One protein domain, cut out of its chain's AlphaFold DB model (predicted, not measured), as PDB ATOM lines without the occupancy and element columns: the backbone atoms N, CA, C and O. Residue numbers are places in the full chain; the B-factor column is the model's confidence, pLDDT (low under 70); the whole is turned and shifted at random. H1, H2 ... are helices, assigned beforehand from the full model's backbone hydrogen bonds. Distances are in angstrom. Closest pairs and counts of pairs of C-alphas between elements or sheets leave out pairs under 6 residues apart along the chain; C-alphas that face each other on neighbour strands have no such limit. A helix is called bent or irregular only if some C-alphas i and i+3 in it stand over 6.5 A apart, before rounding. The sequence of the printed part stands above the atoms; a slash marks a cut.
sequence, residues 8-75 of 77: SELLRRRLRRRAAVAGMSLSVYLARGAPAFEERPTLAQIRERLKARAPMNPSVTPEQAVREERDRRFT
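AT A GLANCE: This is residues 8 to 75 of the 77 residues of an uncharacterized protein of Rhodospirillaceae bacterium (UniProt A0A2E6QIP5). Four helices are strung out in an open chain with no shared core: H1 and H2 meet near their ends in an L-shaped corner, H3 follows beyond H2, and H4 ends the string, turned away after a loop. The printed part has 68 residues with four named helices, H1 to H4 in order, and no named strand: all helix. It is extended, with a radius of gyration of the C-alphas of 21.0 A and spans of 54 by 36 by 21 A.

IN THESE COORDINATES: H1, residues 8 to 21, measures 20.1 A from C-alpha 8 at (139.945, 233.826, 128.770). H2, residues 26 to 38, measures 18.9 A and is only just irregular: C-alphas 32 and 35 are 6.6 A apart. H3, residues 43 to 51, measures 12.4 A. H4, residues 62 to 74, measures 18.3 A and ends with C-alpha 74 at (164.184, 213.450, 157.833).

HOW THE PARTS SIT: H1, with residues 15 to 20 alone, touches H2, with residues 26 to 29 alone; the closest C-alphas, of Ala 19 and Leu 26, are 5.3 A apart. Their lines are about perpendicular, at 80 degrees. H3 and H4 are apart from each other and from H1 and H2. Every O i to N i+4 pair is within hydrogen-bond range in H1, H3 and H4, and 7 of 9 in H2.

THE WHOLE: The C-alphas farthest apart, of Ser 25 and Ser 59, are 53.8 A apart. Residues 50 to 75, of which 62 to 74 belong to H4, stand free. The printed part has no cut and no long link. Residues 34 to 39 and 75 have pLDDT under 70.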
ATOM      1  N   SER A   8     139.102 232.944 129.585       83.88
ATOM      2  CA  SER A   8     139.945 233.826 128.770       83.88
ATOM      3  C   SER A   8     140.020 235.261 129.313       83.88
ATOM      4  O   SER A   8     141.106 235.831 129.399       83.88
ATOM      5  N   GLU A   9     138.908 235.836 129.775       86.75
ATOM      6  CA  GLU A   9     138.880 237.208 130.296       86.75
ATOM      7  C   GLU A   9     139.583 237.317 131.653       86.75
ATOM      8  O   GLU A   9     140.365 238.242 131.895       86.75
ATOM      9  N   LEU A  10     139.405 236.313 132.520       88.69
ATOM     10  CA  LEU A  10     140.161 236.204 133.772       88.69
ATOM     11  C   LEU A  10     141.674 236.143 133.516       88.69
ATOM     12  O   LEU A  10     142.454 236.807 134.210       88.69
ATOM     13  N   LEU A  11     142.089 235.371 132.508       88.31
ATOM     14  CA  LEU A  11     143.487 235.252 132.109       88.31
ATOM     15  C   LEU A  11     144.023 236.575 131.546       88.31
ATOM     16  O   LEU A  11     145.053 237.058 132.023       88.31
ATOM     17  N   ARG A  12     143.305 237.207 130.609       88.44
ATOM     18  CA  ARG A  12     143.673 238.510 130.024       88.44
ATOM     19  C   ARG A  12     143.830 239.580 131.101       88.44
ATOM     20  O   ARG A  12     144.804 240.331 131.089       88.44
ATOM     21  N   ARG A  13     142.918 239.641 132.074       90.94
ATOM     22  CA  ARG A  13     142.989 240.587 133.201       90.94
ATOM     23  C   ARG A  13     144.176 240.309 134.126       90.94
ATOM     24  O   ARG A  13     144.826 241.245 134.590       90.94
ATOM     25  N   ARG A  14     144.499 239.040 134.392       90.31
ATOM     26  CA  ARG A  14     145.692 238.667 135.173       90.31
ATOM     27  C   ARG A  14     146.983 239.071 134.458       90.31
ATOM     28  O   ARG A  14     147.860 239.636 135.104       90.31
ATOM     29  N   LEU A  15     147.080 238.815 133.155       91.31
ATOM     30  CA  LEU A  15     148.249 239.172 132.349       91.31
ATOM     31  C   LEU A  15     148.437 240.690 132.266       91.31
ATOM     32  O   LEU A  15     149.542 241.167 132.495       91.31
ATOM     33  N   ARG A  16     147.356 241.457 132.057       91.62
ATOM     34  CA  ARG A  16     147.405 242.932 132.073       91.62
ATOM     35  C   ARG A  16     147.942 243.489 133.389       91.62
ATOM     36  O   ARG A  16     148.801 244.360 133.366       91.62
ATOM     37  N   ARG A  17     147.491 242.956 134.530       94.88
ATOM     38  CA  ARG A  17     148.014 243.372 135.844       94.88
ATOM     39  C   ARG A  17     149.508 243.095 135.987       94.88
ATOM     40  O   ARG A  17     150.231 243.950 136.475       94.88
ATOM     41  N   ARG A  18     149.979 241.927 135.545       91.56
ATOM     42  CA  ARG A  18     151.409 241.585 135.603       91.56
ATOM     43  C   ARG A  18     152.263 242.465 134.690       91.56
ATOM     44  O   ARG A  18     153.336 242.876 135.106       91.56
ATOM     45  N   ALA A  19     151.765 242.789 133.498       92.50
ATOM     46  CA  ALA A  19     152.429 243.722 132.591       92.50
ATOM     47  C   ALA A  19     152.563 245.119 133.221       92.50
ATOM     48  O   ALA A  19     153.656 245.679 133.233       92.50
ATOM     49  N   ALA A  20     151.489 245.624 133.841       93.62
ATOM     50  CA  ALA A  20     151.503 246.904 134.546       93.62
ATOM     51  C   ALA A  20     152.498 246.921 135.721       93.62
ATOM     52  O   ALA A  20     153.249 247.879 135.860       93.62
ATOM     53  N   VAL A  21     152.560 245.848 136.521       93.94
ATOM     54  CA  VAL A  21     153.550 245.706 137.612       93.94
ATOM     55  C   VAL A  21     154.985 245.720 137.080       93.94
ATOM     56  O   VAL A  21     155.870 246.271 137.718       93.94
ATOM     57  N   ALA A  22     155.217 245.145 135.900       90.06
ATOM     58  CA  ALA A  22     156.520 245.166 135.245       90.06
ATOM     59  C   ALA A  22     156.836 246.504 134.541       90.06
ATOM     60  O   ALA A  22     157.901 246.621 133.939       90.06
ATOM     61  N   GLY A  23     155.926 247.491 134.565       94.44
ATOM     62  CA  GLY A  23     156.087 248.769 133.862       94.44
ATOM     63  C   GLY A  23     156.044 248.643 132.336       94.44
ATOM     64  O   GLY A  23     156.606 249.474 131.629       94.44
ATOM     65  N   MET A  24     155.423 247.584 131.811       93.56
ATOM     66  CA  MET A  24     155.421 247.258 130.383       93.56
ATOM     67  C   MET A  24     154.000 247.211 129.828       93.56
ATOM     68  O   MET A  24     153.035 246.887 130.525       93.56
ATOM     69  N   SER A  25     153.864 247.464 128.526       93.00
ATOM     70  CA  SER A  25     152.627 247.146 127.819       93.00
ATOM     71  C   SER A  25     152.406 245.627 127.780       93.00
ATOM     72  O   SER A  25     153.350 244.835 127.854       93.00
ATOM     73  N   LEU A  26     151.147 245.193 127.639       89.56
ATOM     74  CA  LEU A  26     150.817 243.765 127.553       89.56
ATOM     75  C   LEU A  26     151.539 243.073 126.384       89.56
ATOM     76  O   LEU A  26     151.976 241.938 126.538       89.56
ATOM     77  N   SER A  27     151.677 243.743 125.236       90.12
ATOM     78  CA  SER A  27     152.355 243.195 124.055       90.12
ATOM     79  C   SER A  27     153.839 242.934 124.318       90.12
ATOM     80  O   SER A  27     154.323 241.837 124.051       90.12
ATOM     81  N   VAL A  28     154.536 243.900 124.923       90.62
ATOM     82  CA  VAL A  28     155.952 243.766 125.301       90.62
ATOM     83  C   VAL A  28     156.132 242.697 126.383       90.62
ATOM     84  O   VAL A  28     157.052 241.884 126.308       90.62
ATOM     85  N   TYR A  29     155.224 242.647 127.360       89.19
ATOM     86  CA  TYR A  29     155.238 241.639 128.422       89.19
ATOM     87  C   TYR A  29     155.078 240.209 127.878       89.19
ATOM     88  O   TYR A  29     155.776 239.299 128.320       89.19
ATOM     89  N   LEU A  30     154.189 239.999 126.900       87.88
ATOM     90  CA  LEU A  30     153.997 238.691 126.267       87.88
ATOM     91  C   LEU A  30     155.196 238.282 125.406       87.88
ATOM     92  O   LEU A  30     155.634 237.137 125.498       87.88
ATOM     93  N   ALA A  31     155.758 239.211 124.630       87.06
ATOM     94  CA  ALA A  31     156.929 238.946 123.796       87.06
ATOM     95  C   ALA A  31     158.154 238.526 124.627       87.06
ATOM     96  O   ALA A  31     158.854 237.590 124.260       87.06
ATOM     97  N   ARG A  32     158.373 239.146 125.795       84.62
ATOM     98  CA  ARG A  32     159.439 238.747 126.732       84.62
ATOM     99  C   ARG A  32     159.217 237.389 127.395       84.62
ATOM    100  O   ARG A  32     160.179 236.767 127.828       84.62
ATOM    101  N   GLY A  33     157.966 236.951 127.515       74.31
ATOM    102  CA  GLY A  33     157.636 235.645 128.079       74.31
ATOM    103  C   GLY A  33     157.844 234.491 127.099       74.31
ATOM    104  O   GLY A  33     158.091 233.379 127.551       74.31
ATOM    105  N   ALA A  34     157.761 234.742 125.787       69.62
ATOM    106  CA  ALA A  34     157.848 233.711 124.749       69.62
ATOM    107  C   ALA A  34     159.144 232.872 124.806       69.62
ATOM    108  O   ALA A  34     159.020 231.646 124.832       69.62
ATOM    109  N   PRO A  35     160.347 233.462 124.973       62.41
ATOM    110  CA  PRO A  35     161.582 232.685 125.097       62.41
ATOM    111  C   PRO A  35     161.559 231.707 126.278       62.41
ATOM    112  O   PRO A  35     161.947 230.555 126.137       62.41
ATOM    113  N   ALA A  36     160.989 232.100 127.422       65.44
ATOM    114  CA  ALA A  36     160.887 231.225 128.595       65.44
ATOM    115  C   ALA A  36     159.947 230.016 128.383       65.44
ATOM    116  O   ALA A  36     160.028 229.025 129.115       65.44
ATOM    117  N   PHE A  37     159.030 230.091 127.411       62.84
ATOM    118  CA  PHE A  37     158.204 228.955 126.993       62.84
ATOM    119  C   PHE A  37     158.900 228.093 125.941       62.84
ATOM    120  O   PHE A  37     158.714 226.879 125.960       62.84
ATOM    121  N   GLU A  38     159.708 228.692 125.069       62.41
ATOM    122  CA  GLU A  38     160.508 227.976 124.068       62.41
ATOM    123  C   GLU A  38     161.684 227.214 124.698       62.41
ATOM    124  O   GLU A  38     162.007 226.105 124.277       62.41
ATOM    125  N   GLU A  39     162.269 227.750 125.769       66.62
ATOM    126  CA  GLU A  39     163.356 227.113 126.521       66.62
ATOM    127  C   GLU A  39     162.896 225.886 127.325       66.62
ATOM    128  O   GLU A  39     163.706 225.025 127.685       66.62
ATOM    129  N   ARG A  40     161.594 225.767 127.620       76.38
ATOM    130  CA  ARG A  40     161.048 224.613 128.343       76.38
ATOM    131  C   ARG A  40     160.717 223.490 127.360       76.38
ATOM    132  O   ARG A  40     159.770 223.629 126.588       76.38
ATOM    133  N   PRO A  41     161.411 222.337 127.423       79.62
ATOM    134  CA  PRO A  41     161.090 221.227 126.545       79.62
ATOM    135  C   PRO A  41     159.659 220.757 126.815       79.62
ATOM    136  O   PRO A  41     159.241 220.565 127.960       79.62
ATOM    137  N   THR A  42     158.906 220.554 125.743       85.19
ATOM    138  CA  THR A  42     157.567 219.967 125.814       85.19
ATOM    139  C   THR A  42     157.636 218.541 126.367       85.19
ATOM    140  O   THR A  42     158.658 217.861 126.258       85.19
ATOM    141  N   LEU A  43     156.524 218.030 126.910       86.75
ATOM    142  CA  LEU A  43     156.456 216.642 127.391       86.75
ATOM    143  C   LEU A  43     156.828 215.622 126.303       86.75
ATOM    144  O   LEU A  43     157.456 214.610 126.603       86.75
ATOM    145  N   ALA A  44     156.468 215.894 125.046       88.94
ATOM    146  CA  ALA A  44     156.838 215.056 123.910       88.94
ATOM    147  C   ALA A  44     158.360 215.032 123.700       88.94
ATOM    148  O   ALA A  44     158.953 213.960 123.625       88.94
ATOM    149  N   GLN A  45     159.008 216.198 123.708       89.00
ATOM    150  CA  GLN A  45     160.465 216.300 123.590       89.00
ATOM    151  C   GLN A  45     161.187 215.662 124.781       89.00
ATOM    152  O   GLN A  45     162.201 214.997 124.592       89.00
ATOM    153  N   ILE A  46     160.671 215.811 126.006       92.44
ATOM    154  CA  ILE A  46     161.226 215.130 127.186       92.44
ATOM    155  C   ILE A  46     161.163 213.611 126.997       92.44
ATOM    156  O   ILE A  46     162.153 212.927 127.246       92.44
ATOM    157  N   ARG A  47     160.031 213.079 126.521       91.19
ATOM    158  CA  ARG A  47     159.875 211.641 126.256       91.19
ATOM    159  C   ARG A  47     160.844 211.144 125.191       91.19
ATOM    160  O   ARG A  47     161.483 210.122 125.410       91.19
ATOM    161  N   GLU A  48     160.995 211.867 124.087       93.38
ATOM    162  CA  GLU A  48     161.966 211.509 123.046       93.38
ATOM    163  C   GLU A  48     163.405 211.533 123.577       93.38
ATOM    164  O   GLU A  48     164.165 210.593 123.356       93.38
ATOM    165  N   ARG A  49     163.762 212.531 124.393       91.94
ATOM    166  CA  ARG A  49     165.079 212.581 125.053       91.94
ATOM    167  C   ARG A  49     165.306 211.408 126.005       91.94
ATOM    168  O   ARG A  49     166.434 210.940 126.108       91.94
ATOM    169  N   LEU A  50     164.272 210.944 126.708       90.62
ATOM    170  CA  LEU A  50     164.363 209.769 127.579       90.62
ATOM    171  C   LEU A  50     164.536 208.477 126.777       90.62
ATOM    172  O   LEU A  50     165.351 207.649 127.164       90.62
ATOM    173  N   LYS A  51     163.828 208.324 125.653       90.62
ATOM    174  CA  LYS A  51     163.990 207.168 124.756       90.62
ATOM    175  C   LYS A  51     165.376 207.114 124.115       90.62
ATOM    176  O   LYS A  51     165.913 206.032 123.928       90.62
ATOM    177  N   ALA A  52     165.945 208.273 123.780       91.56
ATOM    178  CA  ALA A  52     167.268 208.374 123.171       91.56
ATOM    179  C   ALA A  52     168.424 208.138 124.160       91.56
ATOM    180  O   ALA A  52     169.574 208.013 123.741       91.56
ATOM    181  N   ARG A  53     168.162 208.111 125.474       90.00
ATOM    182  CA  ARG A  53     169.202 207.834 126.470       90.00
ATOM    183  C   ARG A  53     169.529 206.346 126.505       90.00
ATOM    184  O   ARG A  53     168.635 205.506 126.507       90.00
ATOM    185  N   ALA A  54     170.821 206.041 126.608       87.94
ATOM    186  CA  ALA A  54     171.277 204.680 126.838       87.94
ATOM    187  C   ALA A  54     170.717 204.153 128.175       87.94
ATOM    188  O   ALA A  54     170.742 204.887 129.173       87.94
ATOM    189  N   PRO A  55     170.220 202.904 128.216       85.00
ATOM    190  CA  PRO A  55     169.838 202.276 129.469       85.00
ATOM    191  C   PRO A  55     171.071 202.175 130.372       85.00
ATOM    192  O   PRO A  55     172.139 201.746 129.938       85.00
ATOM    193  N   MET A  56     170.926 202.592 131.627       83.12
ATOM    194  CA  MET A  56     171.975 202.490 132.641       83.12
ATOM    195  C   MET A  56     171.537 201.501 133.715       83.12
ATOM    196  O   MET A  56     170.372 201.514 134.114       83.12
ATOM    197  N   ASN A  57     172.465 200.675 134.195       84.88
ATOM    198  CA  ASN A  57     172.232 199.814 135.348       84.88
ATOM    199  C   ASN A  57     172.933 200.427 136.572       84.88
ATOM    200  O   ASN A  57     174.153 200.297 136.691       84.88
ATOM    201  N   PRO A  58     172.217 201.176 137.426       86.50
ATOM    202  CA  PRO A  58     172.829 201.809 138.585       86.50
ATOM    203  C   PRO A  58     173.277 200.753 139.606       86.50
ATOM    204  O   PRO A  58     172.624 199.731 139.786       86.50
ATOM    205  N   SER A  59     174.381 201.017 140.309       89.44
ATOM    206  CA  SER A  59     174.899 200.118 141.356       89.44
ATOM    207  C   SER A  59     173.991 200.025 142.586       89.44
ATOM    208  O   SER A  59     174.084 199.066 143.345       89.44
ATOM    209  N   VAL A  60     173.128 201.022 142.787       90.50
ATOM    210  CA  VAL A  60     172.139 201.088 143.867       90.50
ATOM    211  C   VAL A  60     170.764 201.125 143.225       90.50
ATOM    212  O   VAL A  60     170.568 201.833 142.229       90.50
ATOM    213  N   THR A  61     169.804 200.380 143.771       91.12
ATOM    214  CA  THR A  61     168.462 200.388 143.191       91.12
ATOM    215  C   THR A  61     167.798 201.756 143.402       91.12
ATOM    216  O   THR A  61     168.070 202.434 144.401       91.12
ATOM    217  N   PRO A  62     166.914 202.202 142.493       88.12
ATOM    218  CA  PRO A  62     166.218 203.479 142.645       88.12
ATOM    219  C   PRO A  62     165.479 203.607 143.986       88.12
ATOM    220  O   PRO A  62     165.457 204.681 144.584       88.12
ATOM    221  N   GLU A  63     164.914 202.512 144.495       92.00
ATOM    222  CA  GLU A  63     164.181 202.476 145.764       92.00
ATOM    223  C   GLU A  63     165.104 202.719 146.960       92.00
ATOM    224  O   GLU A  63     164.730 203.435 147.891       92.00
ATOM    225  N   GLN A  64     166.307 202.136 146.938       91.75
ATOM    226  CA  GLN A  64     167.327 202.352 147.965       91.75
ATOM    227  C   GLN A  64     167.806 203.806 147.949       91.75
ATOM    228  O   GLN A  64     167.784 204.458 148.990       91.75
ATOM    229  N   ALA A  65     168.119 204.349 146.769       91.19
ATOM    230  CA  ALA A  65     168.566 205.734 146.622       91.19
ATOM    231  C   ALA A  65     167.520 206.751 147.123       91.19
ATOM    232  O   ALA A  65     167.856 207.707 147.823       91.19
ATOM    233  N   VAL A  66     166.235 206.535 146.812       91.25
ATOM    234  CA  VAL A  66     165.140 207.400 147.288       91.25
ATOM    235  C   VAL A  66     164.961 207.292 148.805       91.25
ATOM    236  O   VAL A  66     164.722 208.306 149.464       91.25
ATOM    237  N   ARG A  67     165.081 206.084 149.371       90.44
ATOM    238  CA  ARG A  67     164.985 205.866 150.820       90.44
ATOM    239  C   ARG A  67     166.124 206.557 151.561       90.44
ATOM    240  O   ARG A  67     165.846 207.287 152.502       90.44
ATOM    241  N   GLU A  68     167.361 206.404 151.098       91.06
ATOM    242  CA  GLU A  68     168.525 207.079 151.679       91.06
ATOM    243  C   GLU A  68     168.385 208.605 151.651       91.06
ATOM    244  O   GLU A  68     168.644 209.262 152.656       91.06
ATOM    245  N   GLU A  69     167.940 209.187 150.534       91.56
ATOM    246  CA  GLU A  69     167.736 210.638 150.428       91.56
ATOM    247  C   GLU A  69     166.642 211.134 151.381       91.56
ATOM    248  O   GLU A  69     166.790 212.170 152.034       91.56
ATOM    249  N   ARG A  70     165.539 210.387 151.492       89.69
ATOM    250  CA  ARG A  70     164.469 210.708 152.439       89.69
ATOM    251  C   ARG A  70     164.991 210.632 153.866       89.69
ATOM    252  O   ARG A  70     164.807 211.572 154.632       89.69
ATOM    253  N   ASP A  71     165.663 209.549 154.215       90.81
ATOM    254  CA  ASP A  71     166.156 209.344 155.566       90.81
ATOM    255  C   ASP A  71     167.225 210.402 155.908       90.81
ATOM    256  O   ASP A  71     167.200 210.923 157.012       90.81
ATOM    257  N   ARG A  72     168.053 210.877 154.965       89.00
ATOM    258  CA  ARG A  72     168.942 212.044 155.180       89.00
ATOM    259  C   ARG A  72     168.193 213.348 155.456       89.00
ATOM    260  O   ARG A  72     168.620 214.124 156.303       89.00
ATOM    261  N   ARG A  73     167.091 213.612 154.745       84.69
ATOM    262  CA  ARG A  73     166.282 214.834 154.939       84.69
ATOM    263  C   ARG A  73     165.468 214.817 156.228       84.69
ATOM    264  O   ARG A  73     165.195 215.880 156.774       84.69
ATOM    265  N   PHE A  74     165.055 213.633 156.671       74.19
ATOM    266  CA  PHE A  74     164.184 213.450 157.833       74.19
ATOM    267  C   PHE A  74     164.918 212.940 159.083       74.19
ATOM    268  O   PHE A  74     164.332 212.945 160.161       74.19
ATOM    269  N   THR A  75     166.198 212.575 158.979       58.97
ATOM    270  CA  THR A  75     167.083 212.274 160.117       58.97
ATOM    271  C   THR A  75     167.970 213.485 160.395       58.97
ATOM    272  O   THR A  75     169.185 213.455 160.217       58.97
TER     273      THR A  75